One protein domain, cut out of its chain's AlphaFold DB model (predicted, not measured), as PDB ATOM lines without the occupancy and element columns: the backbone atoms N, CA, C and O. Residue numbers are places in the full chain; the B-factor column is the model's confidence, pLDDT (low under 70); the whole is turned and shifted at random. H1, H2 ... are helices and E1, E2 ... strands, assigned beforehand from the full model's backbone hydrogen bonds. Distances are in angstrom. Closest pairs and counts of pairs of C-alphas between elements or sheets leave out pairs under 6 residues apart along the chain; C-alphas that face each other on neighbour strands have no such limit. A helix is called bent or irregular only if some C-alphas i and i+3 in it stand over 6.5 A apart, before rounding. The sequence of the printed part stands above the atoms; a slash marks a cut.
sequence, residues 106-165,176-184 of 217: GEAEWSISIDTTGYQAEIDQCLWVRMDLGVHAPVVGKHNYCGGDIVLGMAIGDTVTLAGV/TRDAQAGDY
ATOM      1  N   GLY A 106     -36.548 -28.446  -0.253       53.00
ATOM      2  CA  GLY A 106     -35.774 -27.237  -0.547       53.00
ATOM      3  C   GLY A 106     -36.607 -25.986  -0.830       53.00
ATOM      4  O   GLY A 106     -37.497 -26.008  -1.663       53.00
ATOM      5  N   GLU A 107     -36.291 -24.892  -0.132       80.06
ATOM      6  CA  GLU A 107     -36.485 -23.517  -0.614       80.06
ATOM      7  C   GLU A 107     -35.163 -23.107  -1.281       80.06
ATOM      8  O   GLU A 107     -34.412 -22.288  -0.747       80.06
ATOM      9  N   ALA A 108     -34.768 -23.777  -2.369       92.31
ATOM     10  CA  ALA A 108     -33.552 -23.368  -3.061       92.31
ATOM     11  C   ALA A 108     -33.787 -22.008  -3.732       92.31
ATOM     12  O   ALA A 108     -34.884 -21.716  -4.214       92.31
ATOM     13  N   GLU A 109     -32.751 -21.172  -3.760       96.12
ATOM     14  CA  GLU A 109     -32.786 -19.879  -4.436       96.12
ATOM     15  C   GLU A 109     -32.008 -19.948  -5.750       96.12
ATOM     16  O   GLU A 109     -30.836 -20.332  -5.791       96.12
ATOM     17  N   TRP A 110     -32.661 -19.528  -6.828       97.75
ATOM     18  CA  TRP A 110     -32.115 -19.491  -8.176       97.75
ATOM     19  C   TRP A 110     -32.126 -18.058  -8.710       97.75
ATOM     20  O   TRP A 110     -33.002 -17.259  -8.377       97.75
ATOM     21  N   SER A 111     -31.173 -17.729  -9.581       98.06
ATOM     22  CA  SER A 111     -31.121 -16.431 -10.260       98.06
ATOM     23  C   SER A 111     -30.874 -16.623 -11.750       98.06
ATOM     24  O   SER A 111     -29.938 -17.322 -12.141       98.06
ATOM     25  N   ILE A 112     -31.727 -16.018 -12.577       98.62
ATOM     26  CA  ILE A 112     -31.662 -16.085 -14.038       98.62
ATOM     27  C   ILE A 112     -31.730 -14.666 -14.602       98.62
ATOM     28  O   ILE A 112     -32.693 -13.932 -14.387       98.62
ATOM     29  N   SER A 113     -30.710 -14.292 -15.373       98.62
ATOM     30  CA  SER A 113     -30.749 -13.111 -16.235       98.62
ATOM     31  C   SER A 113     -31.164 -13.539 -17.636       98.62
ATOM     32  O   SER A 113     -30.529 -14.408 -18.228       98.62
ATOM     33  N   ILE A 114     -32.246 -12.955 -18.136       98.75
ATOM     34  CA  ILE A 114     -32.816 -13.244 -19.446       98.75
ATOM     35  C   ILE A 114     -32.237 -12.246 -20.440       98.75
ATOM     36  O   ILE A 114     -32.435 -11.036 -20.310       98.75
ATOM     37  N   ASP A 115     -31.510 -12.765 -21.421       98.69
ATOM     38  CA  ASP A 115     -30.671 -11.966 -22.307       98.69
ATOM     39  C   ASP A 115     -31.491 -11.236 -23.375       98.69
ATOM     40  O   ASP A 115     -31.206 -10.087 -23.712       98.69
ATOM     41  N   THR A 116     -32.507 -11.900 -23.935       98.56
ATOM     42  CA  THR A 116     -33.264 -11.368 -25.074       98.56
ATOM     43  C   THR A 116     -34.660 -11.979 -25.197       98.56
ATOM     44  O   THR A 116     -34.991 -12.983 -24.565       98.56
ATOM     45  N   THR A 117     -35.484 -11.366 -26.043       98.62
ATOM     46  CA  THR A 117     -36.678 -11.995 -26.611       98.62
ATOM     47  C   THR A 117     -36.307 -12.585 -27.970       98.62
ATOM     48  O   THR A 117     -35.532 -11.979 -28.711       98.62
ATOM     49  N   GLY A 118     -36.834 -13.756 -28.311       97.56
ATOM     50  CA  GLY A 118     -36.470 -14.447 -29.546       97.56
ATOM     51  C   GLY A 118     -37.049 -15.850 -29.611       97.56
ATOM     52  O   GLY A 118     -38.102 -16.104 -29.032       97.56
ATOM     53  N   TYR A 119     -36.359 -16.739 -30.326       95.94
ATOM     54  CA  TYR A 119     -36.712 -18.149 -30.506       95.94
ATOM     55  C   TYR A 119     -35.434 -19.003 -30.640       95.94
ATOM     56  O   TYR A 119     -34.419 -18.735 -30.001       95.94
ATOM     57  N   GLN A 120     -35.471 -20.045 -31.480       94.94
ATOM     58  CA  GLN A 120     -34.391 -21.020 -31.632       94.94
ATOM     59  C   GLN A 120     -33.036 -20.389 -31.984       94.94
ATOM     60  O   GLN A 120     -32.019 -20.813 -31.450       94.94
ATOM     61  N   ALA A 121     -33.012 -19.367 -32.844       97.44
ATOM     62  CA  ALA A 121     -31.762 -18.766 -33.311       97.44
ATOM     63  C   ALA A 121     -30.965 -18.093 -32.180       97.44
ATOM     64  O   ALA A 121     -29.735 -18.122 -32.190       97.44
ATOM     65  N   GLU A 122     -31.651 -17.493 -31.210       98.38
ATOM     66  CA  GLU A 122     -31.035 -16.898 -30.026       98.38
ATOM     67  C   GLU A 122     -30.665 -17.971 -28.991       98.38
ATOM     68  O   GLU A 122     -29.608 -17.885 -28.366       98.38
ATOM     69  N   ILE A 123     -31.480 -19.021 -28.846       97.25
ATOM     70  CA  ILE A 123     -31.175 -20.151 -27.951       97.25
ATOM     71  C   ILE A 123     -29.904 -20.874 -28.423       97.25
ATOM     72  O   ILE A 123     -29.037 -21.192 -27.606       97.25
ATOM     73  N   ASP A 124     -29.731 -21.053 -29.737       97.81
ATOM     74  CA  ASP A 124     -28.531 -21.638 -30.353       97.81
ATOM     75  C   ASP A 124     -27.257 -20.810 -30.095       97.81
ATOM     76  O   ASP A 124     -26.148 -21.337 -30.173       97.81
ATOM     77  N   GLN A 125     -27.401 -19.539 -29.708       98.38
ATOM     78  CA  GLN A 125     -26.307 -18.668 -29.262       98.38
ATOM     79  C   GLN A 125     -26.026 -18.780 -27.753       98.38
ATOM     80  O   GLN A 125     -25.310 -17.952 -27.195       98.38
ATOM     81  N   CYS A 126     -26.557 -19.807 -27.084       98.44
ATOM     82  CA  CYS A 126     -26.420 -20.026 -25.643       98.44
ATOM     83  C   CYS A 126     -26.993 -18.892 -24.768       98.44
ATOM     84  O   CYS A 126     -26.524 -18.682 -23.644       98.44
ATOM     85  N   LEU A 127     -28.026 -18.194 -25.243       98.56
ATOM     86  CA  LEU A 127     -28.718 -17.147 -24.490       98.56
ATOM     87  C   LEU A 127     -29.908 -17.712 -23.697       98.56
ATOM     88  O   LEU A 127     -30.503 -18.720 -24.081       98.56
ATOM     89  N   TRP A 128     -30.266 -17.053 -22.598       98.69
ATOM     90  CA  TRP A 128     -31.589 -17.164 -21.987       98.69
ATOM     91  C   TRP A 128     -32.585 -16.340 -22.797       98.69
ATOM     92  O   TRP A 128     -32.449 -15.120 -22.907       98.69
ATOM     93  N   VAL A 129     -33.600 -16.998 -23.355       98.81
ATOM     94  CA  VAL A 129     -34.496 -16.375 -24.334       98.81
ATOM     95  C   VAL A 129     -35.936 -16.437 -23.868       98.81
ATOM     96  O   VAL A 129     -36.482 -17.520 -23.669       98.81
ATOM     97  N   ARG A 130     -36.577 -15.273 -23.760       98.50
ATOM     98  CA  ARG A 130     -38.032 -15.167 -23.643       98.50
ATOM     99  C   ARG A 130     -38.680 -15.390 -25.009       98.50
ATOM    100  O   ARG A 130     -38.356 -14.715 -25.981       98.50
ATOM    101  N   MET A 131     -39.652 -16.286 -25.049       98.19
ATOM    102  CA  MET A 131     -40.449 -16.649 -26.211       98.19
ATOM    103  C   MET A 131     -41.931 -16.385 -25.916       98.19
ATOM    104  O   MET A 131     -42.534 -17.015 -25.042       98.19
ATOM    105  N   ASP A 132     -42.546 -15.472 -26.665       96.38
ATOM    106  CA  ASP A 132     -43.970 -15.139 -26.544       96.38
ATOM    107  C   ASP A 132     -44.805 -15.998 -27.515       96.38
ATOM    108  O   ASP A 132     -45.253 -15.551 -28.569       96.38
ATOM    109  N   LEU A 133     -45.012 -17.272 -27.161       93.25
ATOM    110  CA  LEU A 133     -45.602 -18.298 -28.044       93.25
ATOM    111  C   LEU A 133     -47.136 -18.234 -28.196       93.25
ATOM    112  O   LEU A 133     -47.748 -19.174 -28.704       93.25
ATOM    113  N   GLY A 134     -47.782 -17.165 -27.720       90.62
ATOM    114  CA  GLY A 134     -49.247 -17.035 -27.728       90.62
ATOM    115  C   GLY A 134     -49.975 -18.014 -26.795       90.62
ATOM    116  O   GLY A 134     -51.172 -18.249 -26.960       90.62
ATOM    117  N   VAL A 135     -49.260 -18.601 -25.832       91.25
ATOM    118  CA  VAL A 135     -49.836 -19.385 -24.730       91.25
ATOM    119  C   VAL A 135     -50.076 -18.488 -23.510       91.25
ATOM    120  O   VAL A 135     -49.834 -17.284 -23.562       91.25
ATOM    121  N   HIS A 136     -50.605 -19.046 -22.423       93.56
ATOM    122  CA  HIS A 136     -51.062 -18.260 -21.271       93.56
ATOM    123  C   HIS A 136     -49.936 -17.514 -20.523       93.56
ATOM    124  O   HIS A 136     -50.225 -16.534 -19.841       93.56
ATOM    125  N   ALA A 137     -48.681 -17.950 -20.663       96.69
ATOM    126  CA  ALA A 137     -47.493 -17.330 -20.082       96.69
ATOM    127  C   ALA A 137     -46.316 -17.375 -21.079       96.69
ATOM    128  O   ALA A 137     -46.240 -18.304 -21.886       96.69
ATOM    129  N   PRO A 138     -45.385 -16.406 -21.056       97.69
ATOM    130  CA  PRO A 138     -44.154 -16.496 -21.834       97.69
ATOM    131  C   PRO A 138     -43.320 -17.708 -21.403       97.69
ATOM    132  O   PRO A 138     -43.226 -18.024 -20.214       97.69
ATOM    133  N   VAL A 139     -42.678 -18.354 -22.378       98.06
ATOM    134  CA  VAL A 139     -41.726 -19.443 -22.131       98.06
ATOM    135  C   VAL A 139     -40.314 -18.875 -22.168       98.06
ATOM    136  O   VAL A 139     -39.977 -18.132 -23.082       98.06
ATOM    137  N   VAL A 140     -39.477 -19.198 -21.191       98.69
ATOM    138  CA  VAL A 140     -38.082 -18.763 -21.104       98.69
ATOM    139  C   VAL A 140     -37.187 -19.990 -21.215       98.69
ATOM    140  O   VAL A 140     -37.171 -20.841 -20.327       98.69
ATOM    141  N   GLY A 141     -36.470 -20.099 -22.329       98.31
ATOM    142  CA  GLY A 141     -35.696 -21.286 -22.680       98.31
ATOM    143  C   GLY A 141     -34.192 -21.047 -22.691       98.31
ATOM    144  O   GLY A 141     -33.731 -19.949 -23.014       98.31
ATOM    145  N   LYS A 142     -33.431 -22.103 -22.387       98.44
ATOM    146  CA  LYS A 142     -31.990 -22.191 -22.652       98.44
ATOM    147  C   LYS A 142     -31.560 -23.639 -22.861       98.44
ATOM    148  O   LYS A 142     -32.032 -24.540 -22.163       98.44
ATOM    149  N   HIS A 143     -30.618 -23.860 -23.779       98.12
ATOM    150  CA  HIS A 143     -29.959 -25.157 -23.950       98.12
ATOM    151  C   HIS A 143     -29.318 -25.626 -22.640       98.12
ATOM    152  O   HIS A 143     -28.623 -24.862 -21.964       98.12
ATOM    153  N   ASN A 144     -29.501 -26.899 -22.300       97.31
ATOM    154  CA  ASN A 144     -28.961 -27.487 -21.072       97.31
ATOM    155  C   ASN A 144     -27.431 -27.366 -20.985       97.31
ATOM    156  O   ASN A 144     -26.905 -26.916 -19.972       97.31
ATOM    157  N   TYR A 145     -26.718 -27.633 -22.080       96.50
ATOM    158  CA  TYR A 145     -25.261 -27.514 -22.165       96.50
ATOM    159  C   TYR A 145     -24.745 -26.067 -22.111       96.50
ATOM    160  O   TYR A 145     -23.545 -25.852 -21.953       96.50
ATOM    161  N   CYS A 146     -25.631 -25.073 -22.217       98.00
ATOM    162  CA  CYS A 146     -25.313 -23.654 -22.053       98.00
ATOM    163  C   CYS A 146     -25.641 -23.138 -20.634       98.00
ATOM    164  O   CYS A 146     -25.696 -21.925 -20.417       98.00
ATOM    165  N   GLY A 147     -25.901 -24.023 -19.664       96.69
ATOM    166  CA  GLY A 147     -26.297 -23.657 -18.299       96.69
ATOM    167  C   GLY A 147     -27.811 -23.531 -18.094       96.69
ATOM    168  O   GLY A 147     -28.249 -22.959 -17.099       96.69
ATOM    169  N   GLY A 148     -28.622 -24.005 -19.047       98.00
ATOM    170  CA  GLY A 148     -30.071 -24.151 -18.865       98.00
ATOM    171  C   GLY A 148     -30.447 -25.329 -17.961       98.00
ATOM    172  O   GLY A 148     -31.570 -25.398 -17.469       98.00
ATOM    173  N   ASP A 149     -29.498 -26.230 -17.697       97.44
ATOM    174  CA  ASP A 149     -29.659 -27.442 -16.893       97.44
ATOM    175  C   ASP A 149     -30.084 -27.175 -15.444       97.44
ATOM    176  O   ASP A 149     -30.670 -28.055 -14.817       97.44
ATOM    177  N   ILE A 150     -29.902 -25.953 -14.933       97.56
ATOM    178  CA  ILE A 150     -30.428 -25.542 -13.622       97.56
ATOM    179  C   ILE A 150     -31.946 -25.757 -13.498       97.56
ATOM    180  O   ILE A 150     -32.427 -26.092 -12.421       97.56
ATOM    181  N   VAL A 151     -32.703 -25.656 -14.600       98.38
ATOM    182  CA  VAL A 151     -34.162 -25.899 -14.626       98.38
ATOM    183  C   VAL A 151     -34.489 -27.360 -14.296       98.38
ATOM    184  O   VAL A 151     -35.551 -27.658 -13.747       98.38
ATOM    185  N   LEU A 152     -33.562 -28.285 -14.566       97.69
ATOM    186  CA  LEU A 152     -33.721 -29.702 -14.232       97.69
ATOM    187  C   LEU A 152     -33.680 -29.959 -12.722       97.69
ATOM    188  O   LEU A 152     -34.279 -30.926 -12.259       97.69
ATOM    189  N   GLY A 153     -32.991 -29.097 -11.970       95.69
ATOM    190  CA  GLY A 153     -32.851 -29.197 -10.517       95.69
ATOM    191  C   GLY A 153     -33.958 -28.510  -9.716       95.69
ATOM    192  O   GLY A 153     -34.010 -28.703  -8.506       95.69
ATOM    193  N   MET A 154     -34.831 -27.731 -10.362       97.62
ATOM    194  CA  MET A 154     -35.864 -26.951  -9.677       97.62
ATOM    195  C   MET A 154     -37.008 -27.827  -9.155       97.62
ATOM    196  O   MET A 154     -37.584 -28.642  -9.894       97.62
ATOM    197  N   ALA A 155     -37.369 -27.602  -7.895       96.94
ATOM    198  CA  ALA A 155     -38.467 -28.246  -7.189       96.94
ATOM    199  C   ALA A 155     -39.589 -27.247  -6.862       96.94
ATOM    200  O   ALA A 155     -39.373 -26.042  -6.780       96.94
ATOM    201  N   ILE A 156     -40.811 -27.756  -6.675       97.00
ATOM    202  CA  ILE A 156     -41.950 -26.935  -6.231       97.00
ATOM    203  C   ILE A 156     -41.629 -26.320  -4.866       97.00
ATOM    204  O   ILE A 156     -41.260 -27.047  -3.945       97.00
ATOM    205  N   GLY A 157     -41.822 -25.006  -4.741       96.44
ATOM    206  CA  GLY A 157     -41.476 -24.225  -3.549       96.44
ATOM    207  C   GLY A 157     -40.152 -23.461  -3.648       96.44
ATOM    208  O   GLY A 157     -39.956 -22.522  -2.880       96.44
ATOM    209  N   ASP A 158     -39.286 -23.784  -4.613       97.75
ATOM    210  CA  ASP A 158     -38.059 -23.022  -4.853       97.75
ATOM    211  C   ASP A 158     -38.359 -21.573  -5.250       97.75
ATOM    212  O   ASP A 158     -39.347 -21.286  -5.936       97.75
ATOM    213  N   THR A 159     -37.462 -20.663  -4.876       98.06
ATOM    214  CA  THR A 159     -37.530 -19.250  -5.253       98.06
ATOM    215  C   THR A 159     -36.637 -18.980  -6.458       98.06
ATOM    216  O   THR A 159     -35.472 -19.369  -6.491       98.06
ATOM    217  N   VAL A 160     -37.162 -18.270  -7.453       98.50
ATOM    218  CA  VAL A 160     -36.435 -17.884  -8.664       98.50
ATOM    219  C   VAL A 160     -36.492 -16.372  -8.819       98.50
ATOM    220  O   VAL A 160     -37.565 -15.788  -8.954       98.50
ATOM    221  N   THR A 161     -35.333 -15.724  -8.835       98.62
ATOM    222  CA  THR A 161     -35.217 -14.316  -9.218       98.62
ATOM    223  C   THR A 161     -34.955 -14.234 -10.715       98.62
ATOM    224  O   THR A 161     -33.961 -14.774 -11.202       98.62
ATOM    225  N   LEU A 162     -35.837 -13.557 -11.443       98.81
ATOM    226  CA  LEU A 162     -35.654 -13.258 -12.858       98.81
ATOM    227  C   LEU A 162     -35.279 -11.787 -13.030       98.81
ATOM    228  O   LEU A 162     -35.786 -10.922 -12.313       98.81
ATOM    229  N   ALA A 163     -34.431 -11.510 -14.013       98.69
ATOM    230  CA  ALA A 163     -34.119 -10.160 -14.467       98.69
ATOM    231  C   ALA A 163     -34.087 -10.102 -15.998       98.69
ATOM    232  O   ALA A 163     -33.625 -11.043 -16.640       98.69
ATOM    233  N   GLY A 164     -34.528  -8.988 -16.578       98.12
ATOM    234  CA  GLY A 164     -34.501  -8.737 -18.016       98.12
ATOM    235  C   GLY A 164     -35.836  -8.955 -18.728       98.12
ATOM    236  O   GLY A 164     -36.760  -9.604 -18.235       98.12
ATOM    237  N   VAL A 165     -35.926  -8.363 -19.925       97.50
ATOM    238  CA  VAL A 165     -37.032  -8.489 -20.898       97.50
ATOM    239  C   VAL A 165     -38.445  -8.360 -20.311       97.50
ATOM    240  O   VAL A 165     -39.395  -8.995 -20.774       97.50
ATOM    241  N   THR A 176     -44.315 -28.323 -12.173       97.38
ATOM    242  CA  THR A 176     -43.316 -28.856 -13.105       97.38
ATOM    243  C   THR A 176     -43.946 -29.916 -13.988       97.38
ATOM    244  O   THR A 176     -44.844 -30.632 -13.540       97.38
ATOM    245  N   ARG A 177     -43.470 -30.048 -15.221       97.31
ATOM    246  CA  ARG A 177     -43.947 -31.043 -16.181       97.31
ATOM    247  C   ARG A 177     -42.833 -31.418 -17.144       97.31
ATOM    248  O   ARG A 177     -42.059 -30.555 -17.535       97.31
ATOM    249  N   ASP A 178     -42.843 -32.661 -17.600       97.38
ATOM    250  CA  ASP A 178     -42.009 -33.080 -18.721       97.38
ATOM    251  C   ASP A 178     -42.821 -33.018 -20.021       97.38
ATOM    252  O   ASP A 178     -44.014 -33.338 -20.040       97.38
ATOM    253  N   ALA A 179     -42.186 -32.570 -21.097       96.19
ATOM    254  CA  ALA A 179     -42.778 -32.392 -22.420       96.19
ATOM    255  C   ALA A 179     -41.828 -32.910 -23.510       96.19
ATOM    256  O   ALA A 179     -40.723 -33.369 -23.215       96.19
ATOM    257  N   GLN A 180     -42.258 -32.840 -24.772       96.44
ATOM    258  CA  GLN A 180     -41.434 -33.216 -25.913       96.44
ATOM    259  C   GLN A 180     -41.104 -31.992 -26.774       96.44
ATOM    260  O   GLN A 180     -41.987 -31.239 -27.188       96.44
ATOM    261  N   ALA A 181     -39.823 -31.828 -27.100       90.62
ATOM    262  CA  ALA A 181     -39.353 -30.815 -28.032       90.62
ATOM    263  C   ALA A 181     -40.079 -30.948 -29.378       90.62
ATOM    264  O   ALA A 181     -40.161 -32.033 -29.963       90.62
ATOM    265  N   GLY A 182     -40.587 -29.824 -29.882       87.19
ATOM    266  CA  GLY A 182     -41.369 -29.773 -31.116       87.19
ATOM    267  C   GLY A 182     -42.870 -30.006 -30.935       87.19
ATOM    268  O   GLY A 182     -43.604 -29.858 -31.917       87.19
ATOM    269  N   ASP A 183     -43.344 -30.313 -29.724       90.88
ATOM    270  CA  ASP A 183     -44.771 -30.246 -29.413       90.88
ATOM    271  C   ASP A 183     -45.298 -28.819 -29.586       90.88
ATOM    272  O   ASP A 183     -44.605 -27.821 -29.370       90.88
ATOM    273  N   TYR A 184     -46.581 -28.707 -29.935       92.94
ATOM    274  CA  TYR A 184     -47.252 -27.414 -29.919       92.94
ATOM    275  C   TYR A 184     -47.246 -26.845 -28.500       92.94
ATOM    276  O   TYR A 184     -47.769 -27.473 -27.578       92.94
TER     277      TYR A 184
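Overview. This is residues 106 to 165 and 176 to 184 of the 217 residues of an uncharacterized protein of Salinibacterium xinjiangense (UniProt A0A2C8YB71). A small body built largely of loops holds two separate pairs of strands: a parallel ribbon of E1 and E4 toward one end, and a short antiparallel hairpin of E2 and E3, with E3 nearest to the mean of the C-alphas. The short helix H1 lies by the hairpin at the other end, H2 lies near E1, and residues 177 to 183, after a cut, stick out by themselves. The printed part has 69 residues with two named helices and five named strands, in the order E1, H1, E2, E3, H2, E4, E5; the class is mixed, and under half of the residues are in named elements. It is compact, with a radius of gyration of the C-alphas of 12.3 A and spans of 33 by 24 by 23 A.

Arrangement. E1, residues 109 to 113, and E4, residues 159 to 163, are parallel neighbours at 16 degrees; N 110 and O 159 are 2.8 A apart and N 161 and O 110 are 2.8 A apart, within hydrogen-bond range. Beyond E1, residues 116 to 117 pair parallel with residues 129 to 130 of E2, residues 129 to 131. E2 and E3, residues 139 to 141, form a hairpin, antiparallel at 150 degrees, with N 131 and O 139 at 2.7 A. The closest C-alphas of H1, residues 120 to 123, and E2 are those of Ile 123 and Val 129, 6.2 A apart. For H2, residues 148 to 153, and E3 they are those of Gly 141 and Gly 148, 7.4 A apart. E1 and H2 are near each other, with 5 pairs of C-alphas within 10 A. E5, residues 176 to 180, pairs with no named strand and is apart from E1, H1, E2, E3, H2 and E4. H1 is too short for an O i to N i+4 pair; in H2 0 of 2 are within range, but 3 of 3 O i to N i+3 pairs are.

Along the chain. E1 runs 13.8 A from C-alpha 109 at (-32.786, -19.879, -4.436) to C-alpha 113. H1 measures 5.0 A, E2 6.2 A and E3 6.3 A. H2 measures 10.1 A and is neither bent nor irregular, but only just: C-alphas 148 and 151 are 6.1 A apart. E4 runs 13.4 A. E5 runs 13.7 A and ends with C-alpha 180 at (-41.434, -33.216, -25.913).

Size, cuts and confidence. The two C-alphas farthest apart, those of Gly 106 and Ala 121, are 34.1 A apart. Residues 166 to 175 are not printed, and C-alphas 165 and 176 are 22.7 A apart across this cut. Of the links that are printed whole, no link is long; H1 to E2 and H2 to E4 are tight. The mean pLDDT of the printed part is 96.0, and residue 106 alone is under 70.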